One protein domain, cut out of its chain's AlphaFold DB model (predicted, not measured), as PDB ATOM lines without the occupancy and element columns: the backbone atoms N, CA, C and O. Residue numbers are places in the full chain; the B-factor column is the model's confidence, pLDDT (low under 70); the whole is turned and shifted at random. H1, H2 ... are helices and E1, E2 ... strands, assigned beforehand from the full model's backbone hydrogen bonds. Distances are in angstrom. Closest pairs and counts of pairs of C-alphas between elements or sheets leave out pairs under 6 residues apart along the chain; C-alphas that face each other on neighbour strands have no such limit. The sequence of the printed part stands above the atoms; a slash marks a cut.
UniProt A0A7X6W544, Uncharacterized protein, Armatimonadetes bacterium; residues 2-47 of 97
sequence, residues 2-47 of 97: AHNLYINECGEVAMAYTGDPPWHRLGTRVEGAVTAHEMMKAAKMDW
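Overview. This is residues 2 to 47 of the 97 residues of an uncharacterized protein of Armatimonadetes bacterium (UniProt A0A7X6W544). This domain has little regular structure: a flat body, mostly of loops, in which two short parallel strands, E1 and E2, lie side by side near the middle and one short helix, H1, packs on them with its residues 38 to 42, coming closest at Ala 42. Residues 19 to 27 loop from E1 to E2, and residues 2 to 15 have no named element. The 46 printed residues, in order E1, E2, H1, are of mixed class with 13 in named elements; the whole is compact, radius of gyration of the C-alphas 10.6 A, spans 29 by 26 by 13 A.

Along the chain. E1, residues 16 to 18, begins at C-alpha 16 (163.063, 141.722, 223.806). E2 is residues 28 to 30. H1, residues 36 to 42, is 9.8 A long and ends at C-alpha 42 (160.077, 141.391, 228.705).

Arrangement. E1 and E2 are parallel at 35 degrees, with N 30 and O 17 within hydrogen-bond range at 2.8 A. The closest C-alphas of E1 and H1, Ala 16 and Ala 42, are 5.7 A apart. In H1 every O i to N i+4 pair is within hydrogen-bond range.

Size, cuts and confidence. The C-alphas farthest apart, Ala 2 and Ala 33, are 29.6 A apart. The printed part has no cut and no long link; pLDDT is under 70 at residues 2 to 3.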
ATOM      1  N   ALA A   2     161.430 133.570 206.950       55.06
ATOM      2  CA  ALA A   2     161.152 132.930 208.234       55.06
ATOM      3  C   ALA A   2     162.212 133.378 209.246       55.06
ATOM      4  O   ALA A   2     163.406 133.310 208.958       55.06
ATOM      5  N   HIS A   3     161.781 133.891 210.395       61.00
ATOM      6  CA  HIS A   3     162.672 134.476 211.401       61.00
ATOM      7  C   HIS A   3     162.958 133.551 212.576       61.00
ATOM      8  O   HIS A   3     163.551 134.025 213.528       61.00
ATOM      9  N   ASN A   4     162.568 132.268 212.512       80.88
ATOM     10  CA  ASN A   4     162.819 131.224 213.522       80.88
ATOM     11  C   ASN A   4     162.821 131.726 214.980       80.88
ATOM     12  O   ASN A   4     163.623 131.282 215.799       80.88
ATOM     13  N   LEU A   5     161.924 132.663 215.294       87.00
ATOM     14  CA  LEU A   5     161.694 133.127 216.650       87.00
ATOM     15  C   LEU A   5     160.679 132.192 217.283       87.00
ATOM     16  O   LEU A   5     159.725 131.761 216.631       87.00
ATOM     17  N   TYR A   6     160.885 131.902 218.561       89.00
ATOM     18  CA  TYR A   6     159.879 131.203 219.333       89.00
ATOM     19  C   TYR A   6     158.650 132.108 219.471       89.00
ATOM     20  O   TYR A   6     158.745 133.241 219.951       89.00
ATOM     21  N   ILE A   7     157.508 131.606 219.009       90.00
ATOM     22  CA  ILE A   7     156.199 132.218 219.209       90.00
ATOM     23  C   ILE A   7     155.489 131.355 220.242       90.00
ATOM     24  O   ILE A   7     155.395 130.137 220.068       90.00
ATOM     25  N   ASN A   8     155.055 131.967 221.339       86.12
ATOM     26  CA  ASN A   8     154.380 131.237 222.402       86.12
ATOM     27  C   ASN A   8     152.945 130.851 221.993       86.12
ATOM     28  O   ASN A   8     152.432 131.269 220.956       86.12
ATOM     29  N   GLU A   9     152.276 130.062 222.830       82.56
ATOM     30  CA  GLU A   9     150.905 129.588 222.588       82.56
ATOM     31  C   GLU A   9     149.876 130.728 222.474       82.56
ATOM     32  O   GLU A   9     148.830 130.559 221.852       82.56
ATOM     33  N   CYS A  10     150.186 131.907 223.022       85.44
ATOM     34  CA  CYS A  10     149.368 133.114 222.909       85.44
ATOM     35  C   CYS A  10     149.646 133.922 221.625       85.44
ATOM     36  O   CYS A  10     149.027 134.964 221.421       85.44
ATOM     37  N   GLY A  11     150.566 133.475 220.764       88.44
ATOM     38  CA  GLY A  11     150.949 134.177 219.537       88.44
ATOM     39  C   GLY A  11     151.955 135.315 219.744       88.44
ATOM     40  O   GLY A  11     152.213 136.079 218.812       88.44
ATOM     41  N   GLU A  12     152.539 135.453 220.936       90.62
ATOM     42  CA  GLU A  12     153.534 136.485 221.229       90.62
ATOM     43  C   GLU A  12     154.943 136.023 220.836       90.62
ATOM     44  O   GLU A  12     155.331 134.872 221.053       90.62
ATOM     45  N   VAL A  13     155.743 136.947 220.303       93.75
ATOM     46  CA  VAL A  13     157.150 136.701 219.968       93.75
ATOM     47  C   VAL A  13     157.996 136.761 221.237       93.75
ATOM     48  O   VAL A  13     158.045 137.797 221.898       93.75
ATOM     49  N   ALA A  14     158.706 135.678 221.546       93.94
ATOM     50  CA  ALA A  14     159.583 135.602 222.710       93.94
ATOM     51  C   ALA A  14     160.952 136.240 222.427       93.94
ATOM     52  O   ALA A  14     161.945 135.563 222.160       93.94
ATOM     53  N   MET A  15     160.985 137.571 222.410       94.62
ATOM     54  CA  MET A  15     162.191 138.365 222.199       94.62
ATOM     55  C   MET A  15     161.992 139.757 222.794       94.62
ATOM     56  O   MET A  15     160.921 140.341 222.641       94.62
ATOM     57  N   ALA A  16     163.027 140.318 223.410       95.31
ATOM     58  CA  ALA A  16     163.063 141.722 223.806       95.31
ATOM     59  C   ALA A  16     164.367 142.381 223.354       95.31
ATOM     60  O   ALA A  16     165.371 141.697 223.139       95.31
ATOM     61  N   TYR A  17     164.341 143.700 223.171       94.50
ATOM     62  CA  TYR A  17     165.502 144.476 222.737       94.50
ATOM     63  C   TYR A  17     165.478 145.901 223.291       94.50
ATOM     64  O   TYR A  17     164.420 146.449 223.603       94.50
ATOM     65  N   THR A  18     166.655 146.519 223.357       94.00
ATOM     66  CA  THR A  18     166.858 147.936 223.694       94.00
ATOM     67  C   THR A  18     167.446 148.678 222.499       94.00
ATOM     68  O   THR A  18     168.167 148.082 221.700       94.00
ATOM     69  N   GLY A  19     167.211 149.989 222.410       91.88
ATOM     70  CA  GLY A  19     167.741 150.819 221.324       91.88
ATOM     71  C   GLY A  19     166.898 150.733 220.052       91.88
ATOM     72  O   GLY A  19     165.661 150.784 220.121       91.88
ATOM     73  N   ASP A  20     167.575 150.652 218.910       93.31
ATOM     74  CA  ASP A  20     166.938 150.630 217.596       93.31
ATOM     75  C   ASP A  20     166.241 149.290 217.317       93.31
ATOM     76  O   ASP A  20     166.713 148.233 217.748       93.31
ATOM     77  N   PRO A  21     165.110 149.308 216.588       93.00
ATOM     78  CA  PRO A  21     164.381 148.093 216.264       93.00
ATOM     79  C   PRO A  21     165.234 147.134 215.424       93.00
ATOM     80  O   PRO A  21     165.892 147.569 214.472       93.00
ATOM     81  N   PRO A  22     165.179 145.815 215.698       91.69
ATOM     82  CA  PRO A  22     165.820 144.835 214.842       91.69
ATOM     83  C   PRO A  22     165.188 144.877 213.448       91.69
ATOM     84  O   PRO A  22     164.039 145.282 213.261       91.69
ATOM     85  N   TRP A  23     165.927 144.396 212.456       91.50
ATOM     86  CA  TRP A  23     165.545 144.413 211.042       91.50
ATOM     87  C   TRP A  23     164.164 143.787 210.747       91.50
ATOM     88  O   TRP A  23     163.496 144.203 209.802       91.50
ATOM     89  N   HIS A  24     163.705 142.832 211.564       89.69
ATOM     90  CA  HIS A  24     162.387 142.194 211.440       89.69
ATOM     91  C   HIS A  24     161.264 142.909 212.219       89.69
ATOM     92  O   HIS A  24     160.104 142.540 212.074       89.69
ATOM     93  N   ARG A  25     161.578 143.916 213.048       90.88
ATOM     94  CA  ARG A  25     160.623 144.706 213.857       90.88
ATOM     95  C   ARG A  25     159.693 143.878 214.764       90.88
ATOM     96  O   ARG A  25     158.566 144.283 215.024       90.88
ATOM     97  N   LEU A  26     160.160 142.724 215.243       92.50
ATOM     98  CA  LEU A  26     159.425 141.858 216.178       92.50
ATOM     99  C   LEU A  26     160.070 141.909 217.566       92.50
ATOM    100  O   LEU A  26     161.240 142.271 217.689       92.50
ATOM    101  N   GLY A  27     159.313 141.490 218.578       92.62
ATOM    102  CA  GLY A  27     159.733 141.482 219.977       92.62
ATOM    103  C   GLY A  27     159.328 142.748 220.732       92.62
ATOM    104  O   GLY A  27     158.791 143.702 220.165       92.62
ATOM    105  N   THR A  28     159.579 142.744 222.033       95.00
ATOM    106  CA  THR A  28     159.215 143.823 222.951       95.00
ATOM    107  C   THR A  28     160.367 144.810 223.097       95.00
ATOM    108  O   THR A  28     161.458 144.450 223.538       95.00
ATOM    109  N   ARG A  29     160.127 146.076 222.742       95.38
ATOM    110  CA  ARG A  29     161.090 147.151 222.996       95.38
ATOM    111  C   ARG A  29     161.086 147.500 224.481       95.38
ATOM    112  O   ARG A  29     160.024 147.738 225.053       95.38
ATOM    113  N   VAL A  30     162.266 147.544 225.078       95.56
ATOM    114  CA  VAL A  30     162.496 147.955 226.463       95.56
ATOM    115  C   VAL A  30     163.285 149.261 226.450       95.56
ATOM    116  O   VAL A  30     164.246 149.406 225.694       95.56
ATOM    117  N   GLU A  31     162.854 150.227 227.256       93.19
ATOM    118  CA  GLU A  31     163.506 151.533 227.368       93.19
ATOM    119  C   GLU A  31     164.536 151.537 228.498       93.19
ATOM    120  O   GLU A  31     164.275 151.039 229.592       93.19
ATOM    121  N   GLY A  32     165.684 152.166 228.246       89.12
ATOM    122  CA  GLY A  32     166.740 152.329 229.242       89.12
ATOM    123  C   GLY A  32     167.501 151.044 229.579       89.12
ATOM    124  O   GLY A  32     167.416 150.026 228.890       89.12
ATOM    125  N   ALA A  33     168.307 151.124 230.637       87.62
ATOM    126  CA  ALA A  33     169.020 149.975 231.172       87.62
ATOM    127  C   ALA A  33     168.085 149.172 232.083       87.62
ATOM    128  O   ALA A  33     167.526 149.718 233.032       87.62
ATOM    129  N   VAL A  34     167.960 147.877 231.808       91.88
ATOM    130  CA  VAL A  34     167.220 146.925 232.640       91.88
ATOM    131  C   VAL A  34     168.131 145.794 233.086       91.88
ATOM    132  O   VAL A  34     169.155 145.504 232.462       91.88
ATOM    133  N   THR A  35     167.758 145.136 234.174       94.81
ATOM    134  CA  THR A  35     168.442 143.930 234.633       94.81
ATOM    135  C   THR A  35     168.215 142.763 233.667       94.81
ATOM    136  O   THR A  35     167.244 142.729 232.907       94.81
ATOM    137  N   ALA A  36     169.080 141.747 233.732       92.12
ATOM    138  CA  ALA A  36     168.902 140.526 232.945       92.12
ATOM    139  C   ALA A  36     167.543 139.850 233.219       92.12
ATOM    140  O   ALA A  36     166.890 139.373 232.297       92.12
ATOM    141  N   HIS A  37     167.082 139.863 234.473       93.06
ATOM    142  CA  HIS A  37     165.784 139.304 234.857       93.06
ATOM    143  C   HIS A  37     164.621 140.092 234.238       93.06
ATOM    144  O   HIS A  37     163.729 139.505 233.632       93.06
ATOM    145  N   GLU A  38     164.639 141.422 234.319       94.69
ATOM    146  CA  GLU A  38     163.615 142.253 233.670       94.69
ATOM    147  C   GLU A  38     163.601 142.056 232.148       94.69
ATOM    148  O   GLU A  38     162.525 141.968 231.555       94.69
ATOM    149  N   MET A  39     164.773 141.885 231.527       95.44
ATOM    150  CA  MET A  39     164.877 141.551 230.105       95.44
ATOM    151  C   MET A  39     164.258 140.182 229.785       95.44
ATOM    152  O   MET A  39     163.512 140.069 228.815       95.44
ATOM    153  N   MET A  40     164.504 139.149 230.601       94.44
ATOM    154  CA  MET A  40     163.893 137.821 230.418       94.44
ATOM    155  C   MET A  40     162.366 137.872 230.531       94.44
ATOM    156  O   MET A  40     161.666 137.250 229.728       94.44
ATOM    157  N   LYS A  41     161.838 138.662 231.474       94.50
ATOM    158  CA  LYS A  41     160.395 138.912 231.603       94.50
ATOM    159  C   LYS A  41     159.828 139.612 230.375       94.50
ATOM    160  O   LYS A  41     158.826 139.153 229.826       94.50
ATOM    161  N   ALA A  42     160.481 140.677 229.912       95.31
ATOM    162  CA  ALA A  42     160.077 141.391 228.705       95.31
ATOM    163  C   ALA A  42     160.106 140.480 227.467       95.31
ATOM    164  O   ALA A  42     159.191 140.525 226.650       95.31
ATOM    165  N   ALA A  43     161.104 139.597 227.374       95.38
ATOM    166  CA  ALA A  43     161.240 138.616 226.303       95.38
ATOM    167  C   ALA A  43     160.271 137.428 226.422       95.38
ATOM    168  O   ALA A  43     160.303 136.549 225.567       95.38
ATOM    169  N   LYS A  44     159.427 137.364 227.464       94.25
ATOM    170  CA  LYS A  44     158.524 136.228 227.744       94.25
ATOM    171  C   LYS A  44     159.270 134.898 227.932       94.25
ATOM    172  O   LYS A  44     158.731 133.825 227.661       94.25
ATOM    173  N   MET A  45     160.512 134.971 228.410       91.75
ATOM    174  CA  MET A  45     161.397 133.827 228.650       91.75
ATOM    175  C   MET A  45     161.619 133.529 230.138       91.75
ATOM    176  O   MET A  45     162.447 132.689 230.471       91.75
ATOM    177  N   ASP A  46     160.875 134.184 231.032       92.56
ATOM    178  CA  ASP A  46     160.929 133.955 232.483       92.56
ATOM    179  C   ASP A  46     160.161 132.681 232.885       92.56
ATOM    180  O   ASP A  46     159.167 132.704 233.610       92.56
ATOM    181  N   TRP A  47     160.572 131.548 232.317       90.06
ATOM    182  CA  TRP A  47     160.058 130.226 232.648       90.06
ATOM    183  C   TRP A  47     161.152 129.360 233.250       90.06
ATOM    184  O   TRP A  47     162.333 129.495 232.948       90.06
TER     185      TRP A  47